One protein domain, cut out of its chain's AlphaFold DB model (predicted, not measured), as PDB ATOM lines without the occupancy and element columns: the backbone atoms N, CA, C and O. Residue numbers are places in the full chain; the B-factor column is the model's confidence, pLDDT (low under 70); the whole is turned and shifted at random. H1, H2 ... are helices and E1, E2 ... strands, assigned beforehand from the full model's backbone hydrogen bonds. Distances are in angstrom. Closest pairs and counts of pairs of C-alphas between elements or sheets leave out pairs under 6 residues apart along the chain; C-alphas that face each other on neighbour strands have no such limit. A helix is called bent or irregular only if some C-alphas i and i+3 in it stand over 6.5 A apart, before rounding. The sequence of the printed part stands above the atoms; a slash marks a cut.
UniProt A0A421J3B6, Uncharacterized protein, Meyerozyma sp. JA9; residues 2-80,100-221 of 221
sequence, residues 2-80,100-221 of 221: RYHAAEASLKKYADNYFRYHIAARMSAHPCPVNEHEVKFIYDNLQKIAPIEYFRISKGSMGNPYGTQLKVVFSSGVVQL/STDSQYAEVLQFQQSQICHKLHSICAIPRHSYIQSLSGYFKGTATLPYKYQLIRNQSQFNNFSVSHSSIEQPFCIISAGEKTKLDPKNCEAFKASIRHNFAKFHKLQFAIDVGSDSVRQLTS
ATOM      1  N   ARG A   2      18.135  30.829 -17.190       52.09
ATOM      2  CA  ARG A   2      17.597  29.927 -16.137       52.09
ATOM      3  C   ARG A   2      18.657  29.277 -15.225       52.09
ATOM      4  O   ARG A   2      18.408  29.131 -14.036       52.09
ATOM      5  N   TYR A   3      19.845  28.962 -15.750       55.31
ATOM      6  CA  TYR A   3      20.943  28.364 -14.972       55.31
ATOM      7  C   TYR A   3      21.480  29.280 -13.860       55.31
ATOM      8  O   TYR A   3      21.642  28.833 -12.732       55.31
ATOM      9  N   HIS A   4      21.656  30.575 -14.135       60.22
ATOM     10  CA  HIS A   4      22.154  31.529 -13.136       60.22
ATOM     11  C   HIS A   4      21.158  31.778 -11.993       60.22
ATOM     12  O   HIS A   4      21.569  31.997 -10.859       60.22
ATOM     13  N   ALA A   5      19.851  31.703 -12.265       58.94
ATOM     14  CA  ALA A   5      18.824  31.836 -11.231       58.94
ATOM     15  C   ALA A   5      18.784  30.616 -10.290       58.94
ATOM     16  O   ALA A   5      18.638  30.775  -9.076       58.94
ATOM     17  N   ALA A   6      18.958  29.405 -10.834       59.12
ATOM     18  CA  ALA A   6      19.032  28.175 -10.044       59.12
ATOM     19  C   ALA A   6      20.297  28.136  -9.168       59.12
ATOM     20  O   ALA A   6      20.218  27.829  -7.981       59.12
ATOM     21  N   GLU A   7      21.444  28.531  -9.721       62.59
ATOM     22  CA  GLU A   7      22.716  28.610  -8.996       62.59
ATOM     23  C   GLU A   7      22.673  29.641  -7.855       62.59
ATOM     24  O   GLU A   7      23.066  29.341  -6.727       62.59
ATOM     25  N   ALA A   8      22.114  30.830  -8.107       64.00
ATOM     26  CA  ALA A   8      21.925  31.847  -7.073       64.00
ATOM     27  C   ALA A   8      20.988  31.373  -5.946       64.00
ATOM     28  O   ALA A   8      21.230  31.667  -4.774       64.00
ATOM     29  N   SER A   9      19.950  30.605  -6.289       66.00
ATOM     30  CA  SER A   9      19.001  30.045  -5.317       66.00
ATOM     31  C   SER A   9      19.647  28.963  -4.447       66.00
ATOM     32  O   SER A   9      19.486  28.987  -3.228       66.00
ATOM     33  N   LEU A  10      20.445  28.070  -5.044       69.31
ATOM     34  CA  LEU A  10      21.215  27.055  -4.317       69.31
ATOM     35  C   LEU A  10      22.274  27.678  -3.406       69.31
ATOM     36  O   LEU A  10      22.450  27.236  -2.273       69.31
ATOM     37  N   LYS A  11      22.950  28.736  -3.870       72.81
ATOM     38  CA  LYS A  11      23.922  29.469  -3.056       72.81
ATOM     39  C   LYS A  11      23.256  30.100  -1.833       72.81
ATOM     40  O   LYS A  11      23.729  29.893  -0.722       72.81
ATOM     41  N   LYS A  12      22.135  30.804  -2.028       69.69
ATOM     42  CA  LYS A  12      21.356  31.402  -0.933       69.69
ATOM     43  C   LYS A  12      20.856  30.343   0.053       69.69
ATOM     44  O   LYS A  12      20.901  30.564   1.259       69.69
ATOM     45  N   TYR A  13      20.410  29.195  -0.454       72.50
ATOM     46  CA  TYR A  13      20.006  28.063   0.375       72.50
ATOM     47  C   TYR A  13      21.169  27.554   1.234       72.50
ATOM     48  O   TYR A  13      21.035  27.479   2.452       72.50
ATOM     49  N   ALA A  14      22.324  27.277   0.624       73.88
ATOM     50  CA  ALA A  14      23.508  26.813   1.340       73.88
ATOM     51  C   ALA A  14      24.000  27.844   2.371       73.88
ATOM     52  O   ALA A  14      24.404  27.469   3.467       73.88
ATOM     53  N   ASP A  15      23.934  29.138   2.043       78.19
ATOM     54  CA  ASP A  15      24.316  30.214   2.958       78.19
ATOM     55  C   ASP A  15      23.411  30.266   4.196       78.19
ATOM     56  O   ASP A  15      23.912  30.412   5.310       78.19
ATOM     57  N   ASN A  16      22.100  30.084   4.021       77.69
ATOM     58  CA  ASN A  16      21.157  30.012   5.136       77.69
ATOM     59  C   ASN A  16      21.326  28.728   5.952       77.69
ATOM     60  O   ASN A  16      21.347  28.788   7.179       77.69
ATOM     61  N   TYR A  17      21.474  27.589   5.274       82.38
ATOM     62  CA  TYR A  17      21.615  26.282   5.905       82.38
ATOM     63  C   TYR A  17      22.874  26.217   6.776       82.38
ATOM     64  O   TYR A  17      22.783  25.877   7.949       82.38
ATOM     65  N   PHE A  18      24.032  26.631   6.246       87.81
ATOM     66  CA  PHE A  18      25.312  26.572   6.959       87.81
ATOM     67  C   PHE A  18      25.593  27.777   7.868       87.81
ATOM     68  O   PHE A  18      26.681  27.875   8.441       87.81
ATOM     69  N   ARG A  19      24.650  28.720   8.006       88.19
ATOM     70  CA  ARG A  19      24.850  29.975   8.753       88.19
ATOM     71  C   ARG A  19      25.298  29.742  10.194       88.19
ATOM     72  O   ARG A  19      26.141  30.484  10.698       88.19
ATOM     73  N   TYR A  20      24.742  28.721  10.839       89.75
ATOM     74  CA  TYR A  20      25.016  28.410  12.239       89.75
ATOM     75  C   TYR A  20      25.902  27.173  12.420       89.75
ATOM     76  O   TYR A  20      26.115  26.720  13.548       89.75
ATOM     77  N   HIS A  21      26.487  26.663  11.337       93.44
ATOM     78  CA  HIS A  21      27.426  25.548  11.393       93.44
ATOM     79  C   HIS A  21      28.802  25.997  11.854       93.44
ATOM     80  O   HIS A  21      29.200  27.159  11.726       93.44
ATOM     81  N   ILE A  22      29.531  25.034  12.397       96.50
ATOM     82  CA  ILE A  22      30.867  25.214  12.944       96.50
ATOM     83  C   ILE A  22      31.811  24.380  12.099       96.50
ATOM     84  O   ILE A  22      31.717  23.152  12.071       96.50
ATOM     85  N   ALA A  23      32.731  25.048  11.418       97.81
ATOM     86  CA  ALA A  23      33.784  24.425  10.641       97.81
ATOM     87  C   ALA A  23      35.043  24.322  11.512       97.81
ATOM     88  O   ALA A  23      35.646  25.327  11.877       97.81
ATOM     89  N   ALA A  24      35.456  23.102  11.845       97.75
ATOM     90  CA  ALA A  24      36.615  22.851  12.690       97.75
ATOM     91  C   ALA A  24      37.704  22.077  11.935       97.75
ATOM     92  O   ALA A  24      37.475  20.984  11.407       97.75
ATOM     93  N   ARG A  25      38.927  22.615  11.941       97.69
ATOM     94  CA  ARG A  25      40.151  21.856  11.658       97.69
ATOM     95  C   ARG A  25      40.734  21.397  12.986       97.69
ATOM     96  O   ARG A  25      41.114  22.218  13.815       97.69
ATOM     97  N   MET A  26      40.802  20.090  13.188       97.12
ATOM     98  CA  MET A  26      41.353  19.484  14.391       97.12
ATOM     99  C   MET A  26      42.691  18.815  14.087       97.12
ATOM    100  O   MET A  26      42.802  18.060  13.128       97.12
ATOM    101  N   SER A  27      43.691  19.035  14.932       96.62
ATOM    102  CA  SER A  27      44.943  18.274  14.924       96.62
ATOM    103  C   SER A  27      44.958  17.277  16.081       96.62
ATOM    104  O   SER A  27      44.808  17.686  17.229       96.62
ATOM    105  N   ALA A  28      45.168  15.994  15.796       96.56
ATOM    106  CA  ALA A  28      45.344  14.928  16.778       96.56
ATOM    107  C   ALA A  28      46.806  14.452  16.799       96.56
ATOM    108  O   ALA A  28      47.324  13.958  15.794       96.56
ATOM    109  N   HIS A  29      47.470  14.601  17.950       95.19
ATOM    110  CA  HIS A  29      48.880  14.246  18.138       95.19
ATOM    111  C   HIS A  29      49.090  13.254  19.300       95.19
ATOM    112  O   HIS A  29      48.788  13.598  20.448       95.19
ATOM    113  N   PRO A  30      49.650  12.050  19.053       94.62
ATOM    114  CA  PRO A  30      50.055  11.523  17.742       94.62
ATOM    115  C   PRO A  30      48.839  11.289  16.835       94.62
ATOM    116  O   PRO A  30      47.710  11.321  17.324       94.62
ATOM    117  N   CYS A  31      49.052  11.059  15.536       94.75
ATOM    118  CA  CYS A  31      47.941  10.709  14.652       94.75
ATOM    119  C   CYS A  31      47.271   9.397  15.100       94.75
ATOM    120  O   CYS A  31      47.938   8.541  15.698       94.75
ATOM    121  N   PRO A  32      45.967   9.227  14.817       95.69
ATOM    122  CA  PRO A  32      45.303   7.936  14.937       95.69
ATOM    123  C   PRO A  32      46.067   6.856  14.166       95.69
ATOM    124  O   PRO A  32      46.645   7.154  13.124       95.69
ATOM    125  N   VAL A  33      46.096   5.618  14.658       93.69
ATOM    126  CA  VAL A  33      46.850   4.518  14.009       93.69
ATOM    127  C   VAL A  33      45.968   3.435  13.394       93.69
ATOM    128  O   VAL A  33      46.459   2.590  12.653       93.69
ATOM    129  N   ASN A  34      44.673   3.432  13.702       93.69
ATOM    130  CA  ASN A  34      43.709   2.472  13.174       93.69
ATOM    131  C   ASN A  34      42.304   3.088  13.105       93.69
ATOM    132  O   ASN A  34      42.047   4.163  13.647       93.69
ATOM    133  N   GLU A  35      41.392   2.391  12.429       95.12
ATOM    134  CA  GLU A  35      40.007   2.837  12.258       95.12
ATOM    135  C   GLU A  35      39.244   2.957  13.582       95.12
ATOM    136  O   GLU A  35      38.400   3.838  13.712       95.12
ATOM    137  N   HIS A  36      39.571   2.144  14.592       96.19
ATOM    138  CA  HIS A  36      38.923   2.217  15.900       96.19
ATOM    139  C   HIS A  36      39.267   3.513  16.642       96.19
ATOM    140  O   HIS A  36      38.398   4.086  17.289       96.19
ATOM    141  N   GLU A  37      40.498   4.023  16.521       96.44
ATOM    142  CA  GLU A  37      40.861   5.342  17.054       96.44
ATOM    143  C   GLU A  37      40.106   6.464  16.337       96.44
ATOM    144  O   GLU A  37      39.578   7.361  16.991       96.44
ATOM    145  N   VAL A  38      39.996   6.390  15.007       97.19
ATOM    146  CA  VAL A  38      39.239   7.377  14.221       97.19
ATOM    147  C   VAL A  38      37.758   7.347  14.588       97.19
ATOM    148  O   VAL A  38      37.173   8.397  14.853       97.19
ATOM    149  N   LYS A  39      37.167   6.151  14.666       97.31
ATOM    150  CA  LYS A  39      35.776   5.958  15.075       97.31
ATOM    151  C   LYS A  39      35.540   6.444  16.501       97.31
ATOM    152  O   LYS A  39      34.577   7.158  16.736       97.31
ATOM    153  N   PHE A  40      36.438   6.139  17.436       97.12
ATOM    154  CA  PHE A  40      36.323   6.609  18.815       97.12
ATOM    155  C   PHE A  40      36.358   8.140  18.909       97.12
ATOM    156  O   PHE A  40      35.612   8.728  19.689       97.12
ATOM    157  N   ILE A  41      37.190   8.801  18.102       97.88
ATOM    158  CA  ILE A  41      37.201  10.265  17.999       97.88
ATOM    159  C   ILE A  41      35.873  10.774  17.420       97.88
ATOM    160  O   ILE A  41      35.269  11.659  18.019       97.88
ATOM    161  N   TYR A  42      35.405  10.207  16.303       97.81
ATOM    162  CA  TYR A  42      34.138  10.583  15.664       97.81
ATOM    163  C   TYR A  42      32.946  10.439  16.618       97.81
ATOM    164  O   TYR A  42      32.246  11.418  16.865       97.81
ATOM    165  N   ASP A  43      32.779   9.259  17.222       96.06
ATOM    166  CA  ASP A  43      31.663   8.944  18.116       96.06
ATOM    167  C   ASP A  43      31.619   9.905  19.313       96.06
ATOM    168  O   ASP A  43      30.548  10.304  19.762       96.06
ATOM    169  N   ASN A  44      32.781  10.313  19.838       96.19
ATOM    170  CA  ASN A  44      32.832  11.253  20.956       96.19
ATOM    171  C   ASN A  44      32.643  12.707  20.530       96.19
ATOM    172  O   ASN A  44      32.010  13.461  21.265       96.19
ATOM    173  N   LEU A  45      33.124  13.110  19.351       95.75
ATOM    174  CA  LEU A  45      32.805  14.428  18.797       95.75
ATOM    175  C   LEU A  45      31.302  14.549  18.499       95.75
ATOM    176  O   LEU A  45      30.725  15.603  18.751       95.75
ATOM    177  N   GLN A  46      30.648  13.470  18.059       92.62
ATOM    178  CA  GLN A  46      29.207  13.448  17.787       92.62
ATOM    179  C   GLN A  46      28.357  13.646  19.055       92.62
ATOM    180  O   GLN A  46      27.241  14.149  18.975       92.62
ATOM    181  N   LYS A  47      28.897  13.329  20.242       89.50
ATOM    182  CA  LYS A  47      28.269  13.651  21.540       89.50
ATOM    183  C   LYS A  47      28.340  15.140  21.899       89.50
ATOM    184  O   LYS A  47      27.697  15.567  22.854       89.50
ATOM    185  N   ILE A  48      29.178  15.926  21.219       89.06
ATOM    186  CA  ILE A  48      29.265  17.377  21.438       89.06
ATOM    187  C   ILE A  48      28.142  18.075  20.680       89.06
ATOM    188  O   ILE A  48      27.457  18.908  21.262       89.06
ATOM    189  N   ALA A  49      28.002  17.743  19.398       88.81
ATOM    190  CA  ALA A  49      27.008  18.283  18.485       88.81
ATOM    191  C   ALA A  49      26.882  17.364  17.252       88.81
ATOM    192  O   ALA A  49      27.837  16.636  16.949       88.81
ATOM    193  N   PRO A  50      25.755  17.400  16.515       90.38
ATOM    194  CA  PRO A  50      25.601  16.641  15.277       90.38
ATOM    195  C   PRO A  50      26.712  16.963  14.272       90.38
ATOM    196  O   PRO A  50      27.025  18.128  14.033       90.38
ATOM    197  N   ILE A  51      27.299  15.925  13.674       93.31
ATOM    198  CA  ILE A  51      28.362  16.054  12.673       93.31
ATOM    199  C   ILE A  51      27.779  15.797  11.287       93.31
ATOM    200  O   ILE A  51      27.297  14.699  11.019       93.31
ATOM    201  N   GLU A  52      27.895  16.775  10.393       92.81
ATOM    202  CA  GLU A  52      27.447  16.653   8.995       92.81
ATOM    203  C   GLU A  52      28.576  16.289   8.038       92.81
ATOM    204  O   GLU A  52      28.361  15.687   6.989       92.81
ATOM    205  N   TYR A  53      29.806  16.635   8.406       95.62
ATOM    206  CA  TYR A  53      30.984  16.297   7.630       95.62
ATOM    207  C   TYR A  53      32.115  15.907   8.563       95.62
ATOM    208  O   TYR A  53      32.417  16.619   9.518       95.62
ATOM    209  N   PHE A  54      32.768  14.789   8.263       96.88
ATOM    210  CA  PHE A  54      33.943  14.324   8.980       96.88
ATOM    211  C   PHE A  54      34.932  13.726   7.991       96.88
ATOM    212  O   PHE A  54      34.605  12.809   7.238       96.88
ATOM    213  N   ARG A  55      36.165  14.230   8.000       96.44
ATOM    214  CA  ARG A  55      37.228  13.710   7.144       96.44
ATOM    215  C   ARG A  55      38.571  13.792   7.838       96.44
ATOM    216  O   ARG A  55      39.017  14.872   8.204       96.44
ATOM    217  N   ILE A  56      39.254  12.661   7.927       95.19
ATOM    218  CA  ILE A  56      40.653  12.594   8.344       95.19
ATOM    219  C   ILE A  56      41.576  12.725   7.128       95.19
ATOM    220  O   ILE A  56      41.266  12.241   6.034       95.19
ATOM    221  N   SER A  57      42.700  13.419   7.292       94.69
ATOM    222  CA  SER A  57      43.729  13.490   6.263       94.69
ATOM    223  C   SER A  57      44.396  12.128   6.082       94.69
ATOM    224  O   SER A  57      44.469  11.316   7.007       94.69
ATOM    225  N   LYS A  58      44.891  11.866   4.872       92.69
ATOM    226  CA  LYS A  58      45.690  10.666   4.612       92.69
ATOM    227  C   LYS A  58      47.044  10.800   5.303       92.69
ATOM    228  O   LYS A  58      47.647  11.875   5.280       92.69
ATOM    229  N   GLY A  59      47.492   9.716   5.924       89.69
ATOM    230  CA  GLY A  59      48.832   9.613   6.488       89.69
ATOM    231  C   GLY A  59      49.886   9.284   5.429       89.69
ATOM    232  O   GLY A  59      49.604   9.234   4.230       89.69
ATOM    233  N   SER A  60      51.119   9.084   5.884       85.31
ATOM    234  CA  SER A  60      52.254   8.647   5.067       85.31
ATOM    235  C   SER A  60      52.559   7.158   5.293       85.31
ATOM    236  O   SER A  60      51.992   6.523   6.180       85.31
ATOM    237  N   MET A  61      53.441   6.592   4.460       78.56
ATOM    238  CA  MET A  61      53.870   5.181   4.467       78.56
ATOM    239  C   MET A  61      53.897   4.554   5.878       78.56
ATOM    240  O   MET A  61      54.692   4.958   6.723       78.56
ATOM    241  N   GLY A  62      53.032   3.560   6.116       78.81
ATOM    242  CA  GLY A  62      52.929   2.814   7.379       78.81
ATOM    243  C   GLY A  62      51.757   3.203   8.294       78.81
ATOM    244  O   GLY A  62      51.346   2.379   9.105       78.81
ATOM    245  N   ASN A  63      51.166   4.396   8.140       85.88
ATOM    246  CA  ASN A  63      49.927   4.779   8.827       85.88
ATOM    247  C   ASN A  63      48.941   5.429   7.836       85.88
ATOM    248  O   ASN A  63      49.244   6.492   7.294       85.88
ATOM    249  N   PRO A  64      47.751   4.845   7.599       90.81
ATOM    250  CA  PRO A  64      46.785   5.410   6.658       90.81
ATOM    251  C   PRO A  64      46.197   6.757   7.111       90.81
ATOM    252  O   PRO A  64      45.643   7.482   6.282       90.81
ATOM    253  N   TYR A  65      46.344   7.127   8.388       94.69
ATOM    254  CA  TYR A  65      45.734   8.313   8.983       94.69
ATOM    255  C   TYR A  65      46.766   9.395   9.317       94.69
ATOM    256  O   TYR A  65      47.792   9.153   9.957       94.69
ATOM    257  N   GLY A  66      46.478  10.619   8.881       94.69
ATOM    258  CA  GLY A  66      47.248  11.803   9.227       94.69
ATOM    259  C   GLY A  66      46.805  12.417  10.555       94.69
ATOM    260  O   GLY A  66      45.910  11.927  11.241       94.69
ATOM    261  N   THR A  67      47.454  13.514  10.939       94.62
ATOM    262  CA  THR A  67      47.142  14.236  12.184       94.62
ATOM    263  C   THR A  67      45.962  15.188  12.038       94.62
ATOM    264  O   THR A  67      45.412  15.606  13.047       94.62
ATOM    265  N   GLN A  68      45.574  15.552  10.814       96.69
ATOM    266  CA  GLN A  68      44.572  16.584  10.561       96.69
ATOM    267  C   GLN A  68      43.201  15.964  10.312       96.69
ATOM    268  O   GLN A  68      43.067  15.021   9.536       96.69
ATOM    269  N   LEU A  69      42.171  16.536  10.921       96.31
ATOM    270  CA  LEU A  69      40.778  16.195  10.692       96.31
ATOM    271  C   LEU A  69      39.990  17.465  10.377       96.31
ATOM    272  O   LEU A  69      40.229  18.524  10.951       96.31
ATOM    273  N   LYS A  70      39.042  17.350   9.457       98.12
ATOM    274  CA  LYS A  70      38.066  18.380   9.115       98.12
ATOM    275  C   LYS A  70      36.710  17.904   9.622       98.12
ATOM    276  O   LYS A  70      36.305  16.790   9.285       98.12
ATOM    277  N   VAL A  71      36.028  18.724  10.414       97.50
ATOM    278  CA  VAL A  71      34.715  18.403  10.980       97.50
ATOM    279  C   VAL A  71      33.781  19.593  10.798       97.50
ATOM    280  O   VAL A  71      34.186  20.723  11.051       97.50
ATOM    281  N   VAL A  72      32.551  19.344  10.355       96.94
ATOM    282  CA  VAL A  72      31.474  20.342  10.356       96.94
ATOM    283  C   VAL A  72      30.420  19.896  11.354       96.94
ATOM    284  O   VAL A  72      29.839  18.821  11.191       96.94
ATOM    285  N   PHE A  73      30.188  20.725  12.368       94.25
ATOM    286  CA  PHE A  73      29.108  20.535  13.327       94.25
ATOM    287  C   PHE A  73      27.911  21.405  12.956       94.25
ATOM    288  O   PHE A  73      28.085  22.557  12.552       94.25
ATOM    289  N   SER A  74      26.712  20.873  13.155       88.62
ATOM    290  CA  SER A  74      25.481  21.659  13.204       88.62
ATOM    291  C   SER A  74      25.233  22.117  14.643       88.62
ATOM    292  O   SER A  74      25.479  21.359  15.581       88.62
ATOM    293  N   SER A  75      24.765  23.350  14.841       79.56
ATOM    294  CA  SER A  75      24.350  23.846  16.166       79.56
ATOM    295  C   SER A  75      22.938  23.393  16.569       79.56
ATOM    296  O   SER A  75      22.614  23.481  17.746       79.56
ATOM    297  N   GLY A  76      22.159  22.833  15.630       66.12
ATOM    298  CA  GLY A  76      20.741  22.447  15.738       66.12
ATOM    299  C   GLY A  76      19.984  22.930  14.484       66.12
ATOM    300  O   GLY A  76      20.359  23.952  13.921       66.12
ATOM    301  N   VAL A  77      18.970  22.273  13.905       49.97
ATOM    302  CA  VAL A  77      18.263  20.995  14.130       49.97
ATOM    303  C   VAL A  77      18.508  20.087  12.909       49.97
ATOM    304  O   VAL A  77      18.569  20.563  11.779       49.97
ATOM    305  N   VAL A  78      18.617  18.770  13.121       43.62
ATOM    306  CA  VAL A  78      18.880  17.720  12.100       43.62
ATOM    307  C   VAL A  78      17.719  17.516  11.098       43.62
ATOM    308  O   VAL A  78      17.753  16.613  10.269       43.62
ATOM    309  N   GLN A  79      16.697  18.369  11.094       39.09
ATOM    310  CA  GLN A  79      15.585  18.315  10.145       39.09
ATOM    311  C   GLN A  79      15.202  19.729   9.711       39.09
ATOM    312  O   GLN A  79      14.232  20.304  10.178       39.09
ATOM    313  N   LEU A  80      15.981  20.305   8.798       38.62
ATOM    314  CA  LEU A  80      15.486  21.381   7.941       38.62
ATOM    315  C   LEU A  80      15.037  20.742   6.630       38.62
ATOM    316  O   LEU A  80      15.760  20.758   5.633       38.62
ATOM    317  N   SER A 100       7.846  30.964  19.596       49.47
ATOM    318  CA  SER A 100       8.196  30.810  18.183       49.47
ATOM    319  C   SER A 100       8.237  32.157  17.437       49.47
ATOM    320  O   SER A 100       7.258  32.566  16.812       49.47
ATOM    321  N   THR A 101       9.368  32.865  17.488       53.06
ATOM    322  CA  THR A 101       9.691  33.934  16.521       53.06
ATOM    323  C   THR A 101      11.051  33.673  15.872       53.06
ATOM    324  O   THR A 101      11.989  33.249  16.548       53.06
ATOM    325  N   ASP A 102      11.182  33.961  14.571       62.09
ATOM    326  CA  ASP A 102      12.418  33.738  13.795       62.09
ATOM    327  C   ASP A 102      13.665  34.376  14.438       62.09
ATOM    328  O   ASP A 102      14.768  33.833  14.357       62.09
ATOM    329  N   SER A 103      13.504  35.522  15.112       60.09
ATOM    330  CA  SER A 103      14.596  36.207  15.815       60.09
ATOM    331  C   SER A 103      15.055  35.466  17.072       60.09
ATOM    332  O   SER A 103      16.256  35.363  17.303       60.09
ATOM    333  N   GLN A 104      14.129  34.904  17.854       66.50
ATOM    334  CA  GLN A 104      14.463  34.152  19.069       66.50
ATOM    335  C   GLN A 104      15.117  32.808  18.723       66.50
ATOM    336  O   GLN A 104      16.069  32.395  19.383       66.50
ATOM    337  N   TYR A 105      14.695  32.165  17.630       73.25
ATOM    338  CA  TYR A 105      15.343  30.953  17.125       73.25
ATOM    339  C   TYR A 105      16.789  31.213  16.661       73.25
ATOM    340  O   TYR A 105      17.705  30.463  17.000       73.25
ATOM    341  N   ALA A 106      17.025  32.318  15.946       79.38
ATOM    342  CA  ALA A 106      18.367  32.735  15.539       79.38
ATOM    343  C   ALA A 106      19.300  32.997  16.737       79.38
ATOM    344  O   ALA A 106      20.478  32.629  16.689       79.38
ATOM    345  N   GLU A 107      18.782  33.606  17.807       81.81
ATOM    346  CA  GLU A 107      19.518  33.823  19.059       81.81
ATOM    347  C   GLU A 107      19.875  32.498  19.747       81.81
ATOM    348  O   GLU A 107      21.015  32.330  20.188       81.81
ATOM    349  N   VAL A 108      18.951  31.529  19.774       81.56
ATOM    350  CA  VAL A 108      19.198  30.182  20.316       81.56
ATOM    351  C   VAL A 108      20.295  29.465  19.532       81.56
ATOM    352  O   VAL A 108      21.251  28.980  20.140       81.56
ATOM    353  N   LEU A 109      20.219  29.444  18.197       85.56
ATOM    354  CA  LEU A 109      21.243  28.809  17.358       85.56
ATOM    355  C   LEU A 109      22.612  29.477  17.522       85.56
ATOM    356  O   LEU A 109      23.639  28.799  17.599       85.56
ATOM    357  N   GLN A 110      22.647  30.808  17.622       88.75
ATOM    358  CA  GLN A 110      23.885  31.544  17.869       88.75
ATOM    359  C   GLN A 110      24.464  31.240  19.258       88.75
ATOM    360  O   GLN A 110      25.679  31.065  19.404       88.75
ATOM    361  N   PHE A 111      23.611  31.141  20.277       86.25
ATOM    362  CA  PHE A 111      24.020  30.743  21.618       86.25
ATOM    363  C   PHE A 111      24.578  29.314  21.628       86.25
ATOM    364  O   PHE A 111      25.687  29.099  22.120       86.25
ATOM    365  N   GLN A 112      23.876  28.352  21.020       86.62
ATOM    366  CA  GLN A 112      24.327  26.962  20.882       86.62
ATOM    367  C   GLN A 112      25.660  26.873  20.136       86.62
ATOM    368  O   GLN A 112      26.592  26.218  20.609       86.62
ATOM    369  N   GLN A 113      25.794  27.597  19.021       92.56
ATOM    370  CA  GLN A 113      27.048  27.702  18.282       92.56
ATOM    371  C   GLN A 113      28.190  28.179  19.192       92.56
ATOM    372  O   GLN A 113      29.264  27.573  19.210       92.56
ATOM    373  N   SER A 114      27.953  29.221  19.996       90.62
ATOM    374  CA  SER A 114      28.935  29.742  20.951       90.62
ATOM    375  C   SER A 114      29.326  28.710  22.017       90.62
ATOM    376  O   SER A 114      30.518  28.529  22.281       90.62
ATOM    377  N   GLN A 115      28.352  27.984  22.581       89.25
ATOM    378  CA  GLN A 115      28.598  26.933  23.576       89.25
ATOM    379  C   GLN A 115      29.437  25.786  23.003       89.25
ATOM    380  O   GLN A 115      30.395  25.337  23.638       89.25
ATOM    381  N   ILE A 116      29.129  25.340  21.781       92.38
ATOM    382  CA  ILE A 116      29.892  24.285  21.106       92.38
ATOM    383  C   ILE A 116      31.320  24.766  20.829       92.38
ATOM    384  O   ILE A 116      32.270  24.062  21.173       92.38
ATOM    385  N   CYS A 117      31.499  25.975  20.285       94.31
ATOM    386  CA  CYS A 117      32.824  26.559  20.059       94.31
ATOM    387  C   CYS A 117      33.635  26.645  21.361       94.31
ATOM    388  O   CYS A 117      34.798  26.236  21.396       94.31
ATOM    389  N   HIS A 118      33.022  27.115  22.452       90.12
ATOM    390  CA  HIS A 118      33.669  27.186  23.760       90.12
ATOM    391  C   HIS A 118      34.095  25.797  24.258       90.12
ATOM    392  O   HIS A 118      35.251  25.595  24.647       90.12
ATOM    393  N   LYS A 119      33.194  24.811  24.168       92.38
ATOM    394  CA  LYS A 119      33.472  23.423  24.546       92.38
ATOM    395  C   LYS A 119      34.611  22.834  23.715       92.38
ATOM    396  O   LYS A 119      35.543  22.284  24.295       92.38
ATOM    397  N   LEU A 120      34.608  23.006  22.393       95.50
ATOM    398  CA  LEU A 120      35.683  22.533  21.513       95.50
ATOM    399  C   LEU A 120      37.039  23.172  21.857       95.50
ATOM    400  O   LEU A 120      38.043  22.466  21.962       95.50
ATOM    401  N   HIS A 121      37.081  24.482  22.124       94.62
ATOM    402  CA  HIS A 121      38.313  25.141  22.569       94.62
ATOM    403  C   HIS A 121      38.815  24.617  23.919       94.62
ATOM    404  O   HIS A 121      40.027  24.493  24.103       94.62
ATOM    405  N   SER A 122      37.919  24.234  24.831       94.94
ATOM    406  CA  SER A 122      38.300  23.666  26.128       94.94
ATOM    407  C   SER A 122      38.859  22.235  26.045       94.94
ATOM    408  O   SER A 122      39.565  21.801  26.952       94.94
ATOM    409  N   ILE A 123      38.603  21.485  24.965       96.94
ATOM    410  CA  ILE A 123      39.095  20.106  24.821       96.94
ATOM    411  C   ILE A 123      40.614  20.101  24.629       96.94
ATOM    412  O   ILE A 123      41.134  20.633  23.647       96.94
ATOM    413  N   CYS A 124      41.333  19.448  25.544       96.94
ATOM    414  CA  CYS A 124      42.784  19.276  25.471       96.94
ATOM    415  C   CYS A 124      43.190  17.963  24.803       96.94
ATOM    416  O   CYS A 124      44.172  17.917  24.059       96.94
ATOM    417  N   ALA A 125      42.514  16.867  25.141       98.06
ATOM    418  CA  ALA A 125      42.947  15.535  24.749       98.06
ATOM    419  C   ALA A 125      41.801  14.524  24.774       98.06
ATOM    420  O   ALA A 125      40.757  14.760  25.376       98.06
ATOM    421  N   ILE A 126      42.035  13.375  24.149       98.06
ATOM    422  CA  ILE A 126      41.187  12.186  24.223       98.06
ATOM    423  C   ILE A 126      42.090  10.949  24.343       98.06
ATOM    424  O   ILE A 126      43.175  10.931  23.745       98.06
ATOM    425  N   PRO A 127      41.723   9.922  25.131       97.62
ATOM    426  CA  PRO A 127      42.492   8.693  25.183       97.62
ATOM    427  C   PRO A 127      42.622   8.049  23.811       97.62
ATOM    428  O   PRO A 127      41.710   8.080  22.985       97.62
ATOM    429  N   ARG A 128      43.765   7.411  23.591       97.25
ATOM    430  CA  ARG A 128      43.974   6.569  22.420       97.25
ATOM    431  C   ARG A 128      43.173   5.290  22.597       97.25
ATOM    432  O   ARG A 128      43.382   4.588  23.587       97.25
ATOM    433  N   HIS A 129      42.307   4.960  21.639       96.56
ATOM    434  CA  HIS A 129      41.526   3.718  21.678       96.56
ATOM    435  C   HIS A 129      42.431   2.490  21.869       96.56
ATOM    436  O   HIS A 129      42.148   1.627  22.698       96.56
ATOM    437  N   SER A 130      43.577   2.459  21.176       94.56
ATOM    438  CA  SER A 130      44.574   1.385  21.301       94.56
ATOM    439  C   SER A 130      45.118   1.191  22.723       94.56
ATOM    440  O   SER A 130      45.533   0.085  23.068       94.56
ATOM    441  N   TYR A 131      45.095   2.238  23.553       95.12
ATOM    442  CA  TYR A 131      45.498   2.179  24.954       95.12
ATOM    443  C   TYR A 131      44.338   1.775  25.871       95.12
ATOM    444  O   TYR A 131      44.507   0.927  26.739       95.12
ATOM    445  N   ILE A 132      43.152   2.363  25.696       94.94
ATOM    446  CA  ILE A 132      42.018   2.100  26.600       94.94
ATOM    447  C   ILE A 132      41.363   0.734  26.378       94.94
ATOM    448  O   ILE A 132      40.754   0.214  27.308       94.94
ATOM    449  N   GLN A 133      41.527   0.113  25.205       93.06
ATOM    450  CA  GLN A 133      41.034  -1.251  24.950       93.06
ATOM    451  C   GLN A 133      41.643  -2.297  25.890       93.06
ATOM    452  O   GLN A 133      40.983  -3.276  26.225       93.06
ATOM    453  N   SER A 134      42.886  -2.092  26.338       90.25
ATOM    454  CA  SER A 134      43.564  -2.990  27.279       90.25
ATOM    455  C   SER A 134      43.373  -2.575  28.738       90.25
ATOM    456  O   SER A 134      43.746  -3.320  29.643       90.25
ATOM    457  N   LEU A 135      42.776  -1.405  28.993       90.81
ATOM    458  CA  LEU A 135      42.525  -0.913  30.339       90.81
ATOM    459  C   LEU A 135      41.225  -1.517  30.878       90.81
ATOM    460  O   LEU A 135      40.123  -1.028  30.611       90.81
ATOM    461  N   SER A 136      41.363  -2.578  31.673       86.06
ATOM    462  CA  SER A 136      40.234  -3.223  32.339       86.06
ATOM    463  C   SER A 136      39.418  -2.193  33.128       86.06
ATOM    464  O   SER A 136      39.932  -1.565  34.051       86.06
ATOM    465  N   GLY A 137      38.146  -2.030  32.767       90.38
ATOM    466  CA  GLY A 137      37.210  -1.167  33.488       90.38
ATOM    467  C   GLY A 137      36.908   0.180  32.834       90.38
ATOM    468  O   GLY A 137      35.880   0.758  33.169       90.38
ATOM    469  N   TYR A 138      37.705   0.655  31.865       93.75
ATOM    470  CA  TYR A 138      37.431   1.946  31.211       93.75
ATOM    471  C   TYR A 138      36.077   1.925  30.493       93.75
ATOM    472  O   TYR A 138      35.174   2.680  30.832       93.75
ATOM    473  N   PHE A 139      35.884   0.970  29.579       92.25
ATOM    474  CA  PHE A 139      34.612   0.787  28.870       92.25
ATOM    475  C   PHE A 139      33.462   0.290  29.760       92.25
ATOM    476  O   PHE A 139      32.317   0.302  29.327       92.25
ATOM    477  N   LYS A 140      33.750  -0.139  30.997       93.19
ATOM    478  CA  LYS A 140      32.735  -0.537  31.985       93.19
ATOM    479  C   LYS A 140      32.319   0.619  32.905       93.19
ATOM    480  O   LYS A 140      31.521   0.393  33.804       93.19
ATOM    481  N   GLY A 141      32.902   1.812  32.741       91.44
ATOM    482  CA  GLY A 141      32.656   2.966  33.615       91.44
ATOM    483  C   GLY A 141      33.265   2.843  35.016       91.44
ATOM    484  O   GLY A 141      33.025   3.682  35.874       91.44
ATOM    485  N   THR A 142      34.084   1.818  35.275       92.31
ATOM    486  CA  THR A 142      34.671   1.573  36.605       92.31
ATOM    487  C   THR A 142      36.086   2.133  36.748       92.31
ATOM    488  O   THR A 142      36.704   1.971  37.798       92.31
ATOM    489  N   ALA A 143      36.640   2.741  35.695       90.31
ATOM    490  CA  ALA A 143      37.981   3.312  35.707       90.31
ATOM    491  C   ALA A 143      38.020   4.668  34.999       90.31
ATOM    492  O   ALA A 143      37.530   4.819  33.883       90.31
ATOM    493  N   THR A 144      38.698   5.628  35.625       93.88
ATOM    494  CA  THR A 144      39.064   6.909  35.011       93.88
ATOM    495  C   THR A 144      40.533   6.895  34.614       93.88
ATOM    496  O   THR A 144      41.372   6.388  35.364       93.88
ATOM    497  N   LEU A 145      40.876   7.501  33.480       95.69
ATOM    498  CA  LEU A 145      42.250   7.655  33.024       95.69
ATOM    499  C   LEU A 145      42.763   9.081  33.307       95.69
ATOM    500  O   LEU A 145      42.288  10.037  32.691       95.69
ATOM    501  N   PRO A 146      43.764   9.255  34.193       95.31
ATOM    502  CA  PRO A 146      44.310  10.572  34.493       95.31
ATOM    503  C   PRO A 146      45.117  11.134  33.322       95.31
ATOM    504  O   PRO A 146      46.035  10.474  32.814       95.31
ATOM    505  N   TYR A 147      44.853  12.386  32.950       95.88
ATOM    506  CA  TYR A 147      45.679  13.122  31.999       95.88
ATOM    507  C   TYR A 147      46.874  13.754  32.718       95.88
ATOM    508  O   TYR A 147      46.832  14.894  33.170       95.88
ATOM    509  N   LYS A 148      47.958  12.987  32.862       95.00
ATOM    510  CA  LYS A 148      49.202  13.490  33.462       95.00
ATOM    511  C   LYS A 148      49.974  14.332  32.446       95.00
ATOM    512  O   LYS A 148      50.340  13.826  31.380       95.00
ATOM    513  N   TYR A 149      50.268  15.578  32.806       94.50
ATOM    514  CA  TYR A 149      51.031  16.510  31.983       94.50
ATOM    515  C   TYR A 149      52.086  17.276  32.783       94.50
ATOM    516  O   TYR A 149      52.057  17.324  34.010       94.50
ATOM    517  N   GLN A 150      53.024  17.873  32.055       93.12
ATOM    518  CA  GLN A 150      54.000  18.832  32.557       93.12
ATOM    519  C   GLN A 150      53.971  20.075  31.670       93.12
ATOM    520  O   GLN A 150      53.833  19.962  30.448       93.12
ATOM    521  N   LEU A 151      54.127  21.248  32.276       92.44
ATOM    522  CA  LEU A 151      54.312  22.490  31.535       92.44
ATOM    523  C   LEU A 151      55.764  22.599  31.061       92.44
ATOM    524  O   LEU A 151      56.704  22.297  31.799       92.44
ATOM    525  N   ILE A 152      55.951  23.033  29.817       89.19
ATOM    526  CA  ILE A 152      57.260  23.429  29.292       89.19
ATOM    527  C   ILE A 152      57.736  24.660  30.093       89.19
ATOM    528  O   ILE A 152      56.914  25.430  30.569       89.19
ATOM    529  N   ARG A 153      59.051  24.807  30.306       79.62
ATOM    530  CA  ARG A 153      59.687  25.751  31.258       79.62
ATOM    531  C   ARG A 153      59.013  27.139  31.360       79.62
ATOM    532  O   ARG A 153      58.726  27.761  30.342       79.62
ATOM    533  N   ASN A 154      58.894  27.636  32.600       69.00
ATOM    534  CA  ASN A 154      58.482  28.995  32.995       69.00
ATOM    535  C   ASN A 154      57.142  29.479  32.415       69.00
ATOM    536  O   ASN A 154      57.076  30.526  31.780       69.00
ATOM    537  N   GLN A 155      56.066  28.733  32.673       85.56
ATOM    538  CA  GLN A 155      54.705  29.084  32.243       85.56
ATOM    539  C   GLN A 155      53.799  29.372  33.449       85.56
ATOM    540  O   GLN A 155      52.723  28.793  33.594       85.56
ATOM    541  N   SER A 156      54.264  30.232  34.361       85.25
ATOM    542  CA  SER A 156      53.569  30.537  35.623       85.25
ATOM    543  C   SER A 156      52.172  31.126  35.421       85.25
ATOM    544  O   SER A 156      51.307  30.956  36.280       85.25
ATOM    545  N   GLN A 157      51.911  31.748  34.267       87.50
ATOM    546  CA  GLN A 157      50.580  32.234  33.906       87.50
ATOM    547  C   GLN A 157      49.535  31.112  33.782       87.50
ATOM    548  O   GLN A 157      48.339  31.387  33.837       87.50
ATOM    549  N   PHE A 158      49.965  29.852  33.653       91.50
ATOM    550  CA  PHE A 158      49.081  28.690  33.583       91.50
ATOM    551  C   PHE A 158      48.959  27.913  34.901       91.50
ATOM    552  O   PHE A 158      48.349  26.849  34.923       91.50
ATOM    553  N   ASN A 159      49.475  28.437  36.019       87.50
ATOM    554  CA  ASN A 159      49.394  27.759  37.321       87.50
ATOM    555  C   ASN A 159      47.951  27.532  37.810       87.50
ATOM    556  O   ASN A 159      47.707  26.605  38.575       87.50
ATOM    557  N   ASN A 160      46.999  28.352  37.355       89.88
ATOM    558  CA  ASN A 160      45.580  28.224  37.702       89.88
ATOM    559  C   ASN A 160      44.794  27.349  36.716       89.88
ATOM    560  O   ASN A 160      43.572  27.263  36.828       89.88
ATOM    561  N   PHE A 161      45.459  26.753  35.726       93.62
ATOM    562  CA  PHE A 161      44.822  25.877  34.753       93.62
ATOM    563  C   PHE A 161      44.960  24.425  35.196       93.62
ATOM    564  O   PHE A 161      46.015  23.988  35.658       93.62
ATOM    565  N   SER A 162      43.897  23.657  34.993       93.81
ATOM    566  CA  SER A 162      43.890  22.219  35.226       93.81
ATOM    567  C   SER A 162      43.241  21.487  34.057       93.81
ATOM    568  O   SER A 162      42.545  22.090  33.238       93.81
ATOM    569  N   VAL A 163      43.489  20.183  33.958       96.25
ATOM    570  CA  VAL A 163      42.875  19.329  32.939       96.25
ATOM    571  C   VAL A 163      42.171  18.164  33.621       96.25
ATOM    572  O   VAL A 163      42.774  17.481  34.451       96.25
ATOM    573  N   SER A 164      40.909  17.931  33.262       96.06
ATOM    574  CA  SER A 164      40.106  16.846  33.827       96.06
ATOM    575  C   SER A 164      40.675  15.464  33.488       96.06
ATOM    576  O   SER A 164      41.396  15.267  32.505       96.06
ATOM    577  N   HIS A 165      40.304  14.472  34.296       96.38
ATOM    578  CA  HIS A 165      40.483  13.072  33.930       96.38
ATOM    579  C   HIS A 165      39.493  12.670  32.833       96.38
ATOM    580  O   HIS A 165      38.496  13.352  32.597       96.38
ATOM    581  N   SER A 166      39.790  11.552  32.179       96.88
ATOM    582  CA  SER A 166      38.944  10.959  31.150       96.88
ATOM    583  C   SER A 166      38.184   9.750  31.702       96.88
ATOM    584  O   SER A 166      38.770   8.931  32.415       96.88
ATOM    585  N   SER A 167      36.899   9.627  31.377       94.00
ATOM    586  CA  SER A 167      36.050   8.460  31.666       94.00
ATOM    587  C   SER A 167      35.249   8.062  30.422       94.00
ATOM    588  O   SER A 167      35.368   8.698  29.377       94.00
ATOM    589  N   ILE A 168      34.436   7.006  30.484       92.06
ATOM    590  CA  ILE A 168      33.595   6.622  29.338       92.06
ATOM    591  C   ILE A 168      32.450   7.622  29.090       92.06
ATOM    592  O   ILE A 168      32.083   7.865  27.937       92.06
ATOM    593  N   GLU A 169      31.938   8.246  30.153       89.00
ATOM    594  CA  GLU A 169      30.909   9.293  30.118       89.00
ATOM    595  C   GLU A 169      31.495  10.631  29.656       89.00
ATOM    596  O   GLU A 169      30.878  11.333  28.854       89.00
ATOM    597  N   GLN A 170      32.725  10.947  30.086       91.94
ATOM    598  CA  GLN A 170      33.471  12.130  29.658       91.94
ATOM    599  C   GLN A 170      34.846  11.750  29.073       91.94
ATOM    600  O   GLN A 170      35.875  11.881  29.744       91.94
ATOM    601  N   PRO A 171      34.908  11.294  27.804       95.06
ATOM    602  CA  PRO A 171      36.170  10.839  27.215       95.06
ATOM    603  C   PRO A 171      37.168  11.957  26.942       95.06
ATOM    604  O   PRO A 171      38.375  11.714  26.966       95.06
ATOM    605  N   PHE A 172      36.705  13.184  26.712       97.69
ATOM    606  CA  PHE A 172      37.601  14.317  26.531       97.69
ATOM    607  C   PHE A 172      38.171  14.806  27.861       97.69
ATOM    608  O   PHE A 172      37.445  15.056  28.822       97.69
ATOM    609  N   CYS A 173      39.479  15.034  27.872       97.56
ATOM    610  CA  CYS A 173      40.154  15.780  28.920       97.56
ATOM    611  C   CYS A 173      39.922  17.274  28.672       97.56
ATOM    612  O   CYS A 173      40.368  17.808  27.649       97.56
ATOM    613  N   ILE A 174      39.227  17.938  29.592       96.38
ATOM    614  CA  ILE A 174      38.771  19.323  29.451       96.38
ATOM    615  C   ILE A 174      39.649  20.254  30.280       96.38
ATOM    616  O   ILE A 174      39.957  19.963  31.436       96.38
ATOM    617  N   ILE A 175      40.050  21.372  29.683       95.44
ATOM    618  CA  ILE A 175      40.762  22.456  30.354       95.44
ATOM    619  C   ILE A 175      39.763  23.228  31.202       95.44
ATOM    620  O   ILE A 175      38.712  23.645  30.721       95.44
ATOM    621  N   SER A 176      40.134  23.473  32.448       92.50
ATOM    622  CA  SER A 176      39.462  24.429  33.319       92.50
ATOM    623  C   SER A 176      40.479  25.427  33.853       92.50
ATOM    624  O   SER A 176      41.680  25.149  33.896       92.50
ATOM    625  N   ALA A 177      39.997  26.599  34.245       89.81
ATOM    626  CA  ALA A 177      40.796  27.625  34.891       89.81
ATOM    627  C   ALA A 177      40.144  27.999  36.227       89.81
ATOM    628  O   ALA A 177      38.926  27.903  36.370       89.81
ATOM    629  N   GLY A 178      40.953  28.400  37.207       85.06
ATOM    630  CA  GLY A 178      40.450  28.895  38.489       85.06
ATOM    631  C   GLY A 178      39.569  30.140  38.327       85.06
ATOM    632  O   GLY A 178      39.675  30.859  37.337       85.06
ATOM    633  N   GLU A 179      38.744  30.432  39.336       79.62
ATOM    634  CA  GLU A 179      37.670  31.450  39.306       79.62
ATOM    635  C   GLU A 179      38.084  32.835  38.776       79.62
ATOM    636  O   GLU A 179      37.284  33.548  38.177       79.62
ATOM    637  N   LYS A 180      39.347  33.227  38.976       76.44
ATOM    638  CA  LYS A 180      39.879  34.543  38.579       76.44
ATOM    639  C   LYS A 180      40.377  34.605  37.134       76.44
ATOM    640  O   LYS A 180      40.821  35.661  36.688       76.44
ATOM    641  N   THR A 181      40.362  33.493  36.406       79.00
ATOM    642  CA  THR A 181      40.918  33.394  35.058       79.00
ATOM    643  C   THR A 181      39.826  33.000  34.076       79.00
ATOM    644  O   THR A 181      39.269  31.910  34.145       79.00
ATOM    645  N   LYS A 182      39.533  33.887  33.120       78.81
ATOM    646  CA  LYS A 182      38.572  33.588  32.060       78.81
ATOM    647  C   LYS A 182      39.163  32.558  31.101       78.81
ATOM    648  O   LYS A 182      40.251  32.752  30.555       78.81
ATOM    649  N   LEU A 183      38.415  31.482  30.876       82.56
ATOM    650  CA  LEU A 183      38.736  30.508  29.847       82.56
ATOM    651  C   LEU A 183      38.314  31.082  28.489       82.56
ATOM    652  O   LEU A 183      37.135  31.112  28.148       82.56
ATOM    653  N   ASP A 184      39.278  31.597  27.734       87.44
ATOM    654  CA  ASP A 184      39.071  32.031  26.354       87.44
ATOM    655  C   ASP A 184      39.861  31.143  25.374       87.44
ATOM    656  O   ASP A 184      40.796  30.441  25.790       87.44
ATOM    657  N   PRO A 185      39.501  31.144  24.077       89.44
ATOM    658  CA  PRO A 185      40.156  30.310  23.070       89.44
ATOM    659  C   PRO A 185      41.675  30.488  22.992       89.44
ATOM    660  O   PRO A 185      42.408  29.507  22.869       89.44
ATOM    661  N   LYS A 186      42.172  31.725  23.104       90.81
ATOM    662  CA  LYS A 186      43.599  32.036  22.966       90.81
ATOM    663  C   LYS A 186      44.392  31.462  24.137       90.81
ATOM    664  O   LYS A 186      45.444  30.858  23.926       90.81
ATOM    665  N   ASN A 187      43.869  31.606  25.353       91.06
ATOM    666  CA  ASN A 187      44.472  31.031  26.551       91.06
ATOM    667  C   ASN A 187      44.438  29.499  26.519       91.06
ATOM    668  O   ASN A 187      45.432  28.869  26.878       91.06
ATOM    669  N   CYS A 188      43.344  28.898  26.032       92.44
ATOM    670  CA  CYS A 188      43.259  27.447  25.850       92.44
ATOM    671  C   CYS A 188      44.337  26.938  24.894       92.44
ATOM    672  O   CYS A 188      45.059  26.003  25.231       92.44
ATOM    673  N   GLU A 189      44.483  27.553  23.720       92.00
ATOM    674  CA  GLU A 189      45.474  27.119  22.731       92.00
ATOM    675  C   GLU A 189      46.912  27.334  23.219       92.00
ATOM    676  O   GLU A 189      47.754  26.444  23.071       92.00
ATOM    677  N   ALA A 190      47.192  28.457  23.889       92.19
ATOM    678  CA  ALA A 190      48.498  28.705  24.494       92.19
ATOM    679  C   ALA A 190      48.818  27.689  25.610       92.19
ATOM    680  O   ALA A 190      49.922  27.139  25.655       92.19
ATOM    681  N   PHE A 191      47.835  27.366  26.458       94.19
ATOM    682  CA  PHE A 191      47.982  26.344  27.491       94.19
ATOM    683  C   PHE A 191      48.228  24.964  26.880       94.19
ATOM    684  O   PHE A 191      49.199  24.297  27.247       94.19
ATOM    685  N   LYS A 192      47.440  24.559  25.873       94.00
ATOM    686  CA  LYS A 192      47.674  23.313  25.130       94.00
ATOM    687  C   LYS A 192      49.085  23.295  24.573       94.00
ATOM    688  O   LYS A 192      49.796  22.327  24.815       94.00
ATOM    689  N   ALA A 193      49.534  24.336  23.875       92.06
ATOM    690  CA  ALA A 193      50.886  24.397  23.314       92.06
ATOM    691  C   ALA A 193      51.982  24.214  24.383       92.06
ATOM    692  O   ALA A 193      52.986  23.555  24.118       92.06
ATOM    693  N   SER A 194      51.747  24.698  25.606       93.44
ATOM    694  CA  SER A 194      52.678  24.581  26.734       93.44
ATOM    695  C   SER A 194      52.719  23.197  27.405       93.44
ATOM    696  O   SER A 194      53.622  22.936  28.199       93.44
ATOM    697  N   ILE A 195      51.781  22.296  27.093       93.50
ATOM    698  CA  ILE A 195      51.682  20.965  27.705       93.50
ATOM    699  C   ILE A 195      52.536  19.923  26.971       93.50
ATOM    700  O   ILE A 195      52.350  19.671  25.773       93.50
ATOM    701  N   ARG A 196      53.368  19.207  27.737       92.50
ATOM    702  CA  ARG A 196      53.916  17.888  27.389       92.50
ATOM    703  C   ARG A 196      53.158  16.795  28.146       92.50
ATOM    704  O   ARG A 196      53.026  16.860  29.365       92.50
ATOM    705  N   HIS A 197      52.699  15.766  27.439       93.25
ATOM    706  CA  HIS A 197      51.955  14.645  28.021       93.25
ATOM    707  C   HIS A 197      52.459  13.292  27.500       93.25
ATOM    708  O   HIS A 197      53.373  13.214  26.676       93.25
ATOM    709  N   ASN A 198      51.866  12.205  27.998       91.94
ATOM    710  CA  ASN A 198      52.169  10.858  27.525       91.94
ATOM    711  C   ASN A 198      51.409  10.528  26.223       91.94
ATOM    712  O   ASN A 198      50.240  10.132  26.251       91.94
ATOM    713  N   PHE A 199      52.110  10.624  25.090       91.69
ATOM    714  CA  PHE A 199      51.592  10.328  23.747       91.69
ATOM    715  C   PHE A 199      51.226   8.851  23.503       91.69
ATOM    716  O   PHE A 199      50.524   8.541  22.539       91.69
ATOM    717  N   ALA A 200      51.660   7.921  24.360       93.44
ATOM    718  CA  ALA A 200      51.205   6.533  24.276       93.44
ATOM    719  C   ALA A 200      49.756   6.376  24.763       93.44
ATOM    720  O   ALA A 200      49.070   5.457  24.331       93.44
ATOM    721  N   LYS A 201      49.281   7.277  25.636       96.12
ATOM    722  CA  LYS A 201      47.961   7.170  26.279       96.12
ATOM    723  C   LYS A 201      46.895   8.070  25.666       96.12
ATOM    724  O   LYS A 201      45.730   7.689  25.652       96.12
ATOM    725  N   PHE A 202      47.277   9.249  25.178       98.00
ATOM    726  CA  PHE A 202      46.329  10.261  24.707       98.00
ATOM    727  C   PHE A 202      46.735  10.867  23.366       98.00
ATOM    728  O   PHE A 202      47.912  11.172  23.147       98.00
ATOM    729  N   HIS A 203      45.733  11.138  22.530       97.69
ATOM    730  CA  HIS A 203      45.824  12.145  21.482       97.69
ATOM    731  C   HIS A 203      45.611  13.516  22.122       97.69
ATOM    732  O   HIS A 203      44.574  13.766  22.733       97.69
ATOM    733  N   LYS A 204      46.580  14.415  21.977       97.00
ATOM    734  CA  LYS A 204      46.381  15.841  22.238       97.00
ATOM    735  C   LYS A 204      45.668  16.453  21.046       97.00
ATOM    736  O   LYS A 204      46.075  16.212  19.909       97.00
ATOM    737  N   LEU A 205      44.614  17.202  21.330       96.88
ATOM    738  CA  LEU A 205      43.720  17.785  20.345       96.88
ATOM    739  C   LEU A 205      43.895  19.302  20.319       96.88
ATOM    740  O   LEU A 205      43.945  19.947  21.365       96.88
ATOM    741  N   GLN A 206      43.983  19.868  19.124       95.06
ATOM    742  CA  GLN A 206      43.989  21.313  18.890       95.06
ATOM    743  C   GLN A 206      42.938  21.636  17.844       95.06
ATOM    744  O   GLN A 206      42.834  20.903  16.862       95.06
ATOM    745  N   PHE A 207      42.179  22.709  18.048       95.12
ATOM    746  CA  PHE A 207      41.081  23.087  17.165       95.12
ATOM    747  C   PHE A 207      41.310  24.497  16.622       95.12
ATOM    748  O   PHE A 207      41.458  25.446  17.387       95.12
ATOM    749  N   ALA A 208      41.284  24.629  15.300       95.44
ATOM    750  CA  ALA A 208      41.043  25.893  14.620       95.44
ATOM    751  C   ALA A 208      39.577  25.900  14.182       95.44
ATOM    752  O   ALA A 208      39.165  25.044  13.394       95.44
ATOM    753  N   ILE A 209      38.796  26.805  14.766       96.12
ATOM    754  CA  ILE A 209      37.339  26.832  14.658       96.12
ATOM    755  C   ILE A 209      36.928  28.118  13.961       96.12
ATOM    756  O   ILE A 209      37.297  29.204  14.399       96.12
ATOM    757  N   ASP A 210      36.124  27.962  12.923       96.31
ATOM    758  CA  ASP A 210      35.477  29.033  12.187       96.31
ATOM    759  C   ASP A 210      33.964  28.740  12.126       96.31
ATOM    760  O   ASP A 210      33.529  27.601  12.328       96.31
ATOM    761  N   VAL A 211      33.136  29.750  11.858       94.69
ATOM    762  CA  VAL A 211      31.670  29.618  11.860       94.69
ATOM    763  C   VAL A 211      31.043  30.185  10.594       94.69
ATOM    764  O   VAL A 211      31.535  31.163  10.033       94.69
ATOM    765  N   GLY A 212      29.920  29.602  10.178       91.88
ATOM    766  CA  GLY A 212      29.131  30.082   9.046       91.88
ATOM    767  C   GLY A 212      29.483  29.444   7.701       91.88
ATOM    768  O   GLY A 212      30.392  28.615   7.571       91.88
ATOM    769  N   SER A 213      28.731  29.835   6.671       88.75
ATOM    770  CA  SER A 213      28.733  29.154   5.372       88.75
ATOM    771  C   SER A 213      30.057  29.257   4.618       88.75
ATOM    772  O   SER A 213      30.503  28.273   4.026       88.75
ATOM    773  N   ASP A 214      30.728  30.410   4.667       93.06
ATOM    774  CA  ASP A 214      32.044  30.602   4.046       93.06
ATOM    775  C   ASP A 214      33.090  29.656   4.629       93.06
ATOM    776  O   ASP A 214      33.848  29.022   3.892       93.06
ATOM    777  N   SER A 215      33.085  29.509   5.950       94.69
ATOM    778  CA  SER A 215      33.997  28.633   6.669       94.69
ATOM    779  C   SER A 215      33.756  27.164   6.335       94.69
ATOM    780  O   SER A 215      34.718  26.426   6.108       94.69
ATOM    781  N   VAL A 216      32.490  26.745   6.220       93.19
ATOM    782  CA  VAL A 216      32.139  25.396   5.750       93.19
ATOM    783  C   VAL A 216      32.659  25.174   4.330       93.19
ATOM    784  O   VAL A 216      33.380  24.202   4.104       93.19
ATOM    785  N   ARG A 217      32.395  26.103   3.396       92.19
ATOM    786  CA  ARG A 217      32.857  26.007   1.999       92.19
ATOM    787  C   ARG A 217      34.374  25.850   1.897       92.19
ATOM    788  O   ARG A 217      34.844  24.948   1.207       92.19
ATOM    789  N   GLN A 218      35.132  26.685   2.611       91.94
ATOM    790  CA  GLN A 218      36.600  26.629   2.636       91.94
ATOM    791  C   GLN A 218      37.140  25.351   3.287       91.94
ATOM    792  O   GLN A 218      38.248  24.898   2.983       91.94
ATOM    793  N   LEU A 219      36.403  24.779   4.240       93.75
ATOM    794  CA  LEU A 219      36.797  23.535   4.883       93.75
ATOM    795  C   LEU A 219      36.546  22.336   3.962       93.75
ATOM    796  O   LEU A 219      37.377  21.425   3.928       93.75
ATOM    797  N   THR A 220      35.429  22.315   3.233       88.81
ATOM    798  CA  THR A 220      35.003  21.165   2.418       88.81
ATOM    799  C   THR A 220      35.555  21.155   0.995       88.81
ATOM    800  O   THR A 220      35.546  20.088   0.382       88.81
ATOM    801  N   SER A 221      36.059  22.288   0.488       84.69
ATOM    802  CA  SER A 221      36.883  22.337  -0.732       84.69
ATOM    803  C   SER A 221      38.181  21.540  -0.568       84.69
ATOM    804  O   SER A 221      38.545  20.821  -1.519       84.69
TER     805      SER A 221
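This is residues 2 to 80 and 100 to 221 of the 221 residues of an uncharacterized protein of Meyerozyma sp. JA9 (UniProt A0A421J3B6). A strongly twisted sheet of seven strands makes the core and curls round residues 113 to 122 of the long helix H3; H2 packs on the same face as H3, the short helix H5 is on the opposite face, and H6 lies over E1. Residues 2 to 10 of H1 stick out, and a small second sheet, E5 and E8, adjoins one end of H5. The printed part has 201 residues, with six named helices and nine named strands in the order H1 E1 H2 E2 E3 H3 E4 H4 E5 E6 E7 H5 E8 E9 H6; its class is mixed. It is compact, with a radius of gyration of the C-alphas of 18.7 A and spans of 60, 46 and 34 A.

H1, residues 2 to 20, begins with C-alpha 2 at (17.597, 29.927, -16.137); it is 29.4 A long and irregular, C-alphas 17 and 20 being 7.5 A apart. E1, residues 22 to 29, H2, residues 35 to 46, E2, residues 51 to 58, and E3, residues 65 to 73, follow. H3, residues 102 to 122, is 30.4 A long. Then come E4, residues 123 to 127, H4, residues 129 to 132, E5, residues 149 to 151, E6, residues 161 to 163, E7, residues 173 to 177, H5, residues 185 to 194, and E8, residues 195 to 197. E9, residues 202 to 211, is 27.5 A long; H6, residues 213 to 220, ends with C-alpha 220 at (35.003, 21.165, 2.418).

The large sheet runs E2 E3 E1 E9 E4 E7 E6, antiparallel throughout, with N and O within hydrogen-bond range at N 55 and O 70, 2.9 A, in the hairpin E2 and E3, N 26 and O 69, 2.8 A, N 25 and O 208, 2.8 A, N 203 and O 126, 2.8 A, N 173 and O 125, 2.8 A, and N 176 and O 162, 2.9 A, in the hairpin E6 and E7. E1, H2 and E2 form a split strand-helix-strand unit, E3 between its parallel strands, with a right-handed crossover. H3 touches H5 at a shallow tilt of 14 degrees, the C-alphas of His 121 and Pro 185 closest at 5.5 A. H6 touches H1 about perpendicular, at 87 degrees, Phe 18 and Ser 213 closest, their C-alphas 4.6 A apart. H2 touches H4, the C-alphas of Glu 37 and His 129 closest at 4.9 A. E5 and E8 are antiparallel, N 150 and O 196 at 2.9 A. Every O i to N i+4 pair is within range in H2, H3, H5 and H6, and 14 of 15 in H1; H4 is too short for one.

The C-alphas of Arg 2 and Asn 154, the two farthest apart, are 63.9 A apart. Residues 81 to 99 are not printed, and C-alphas 80 and 100 are 15.7 A apart across the cut. The link from H4 to E5 is long. The mean pLDDT of the printed part is 88.2; it is under 70 at residues 2 to 10, 12, 76 to 80, 100 to 104 and 154.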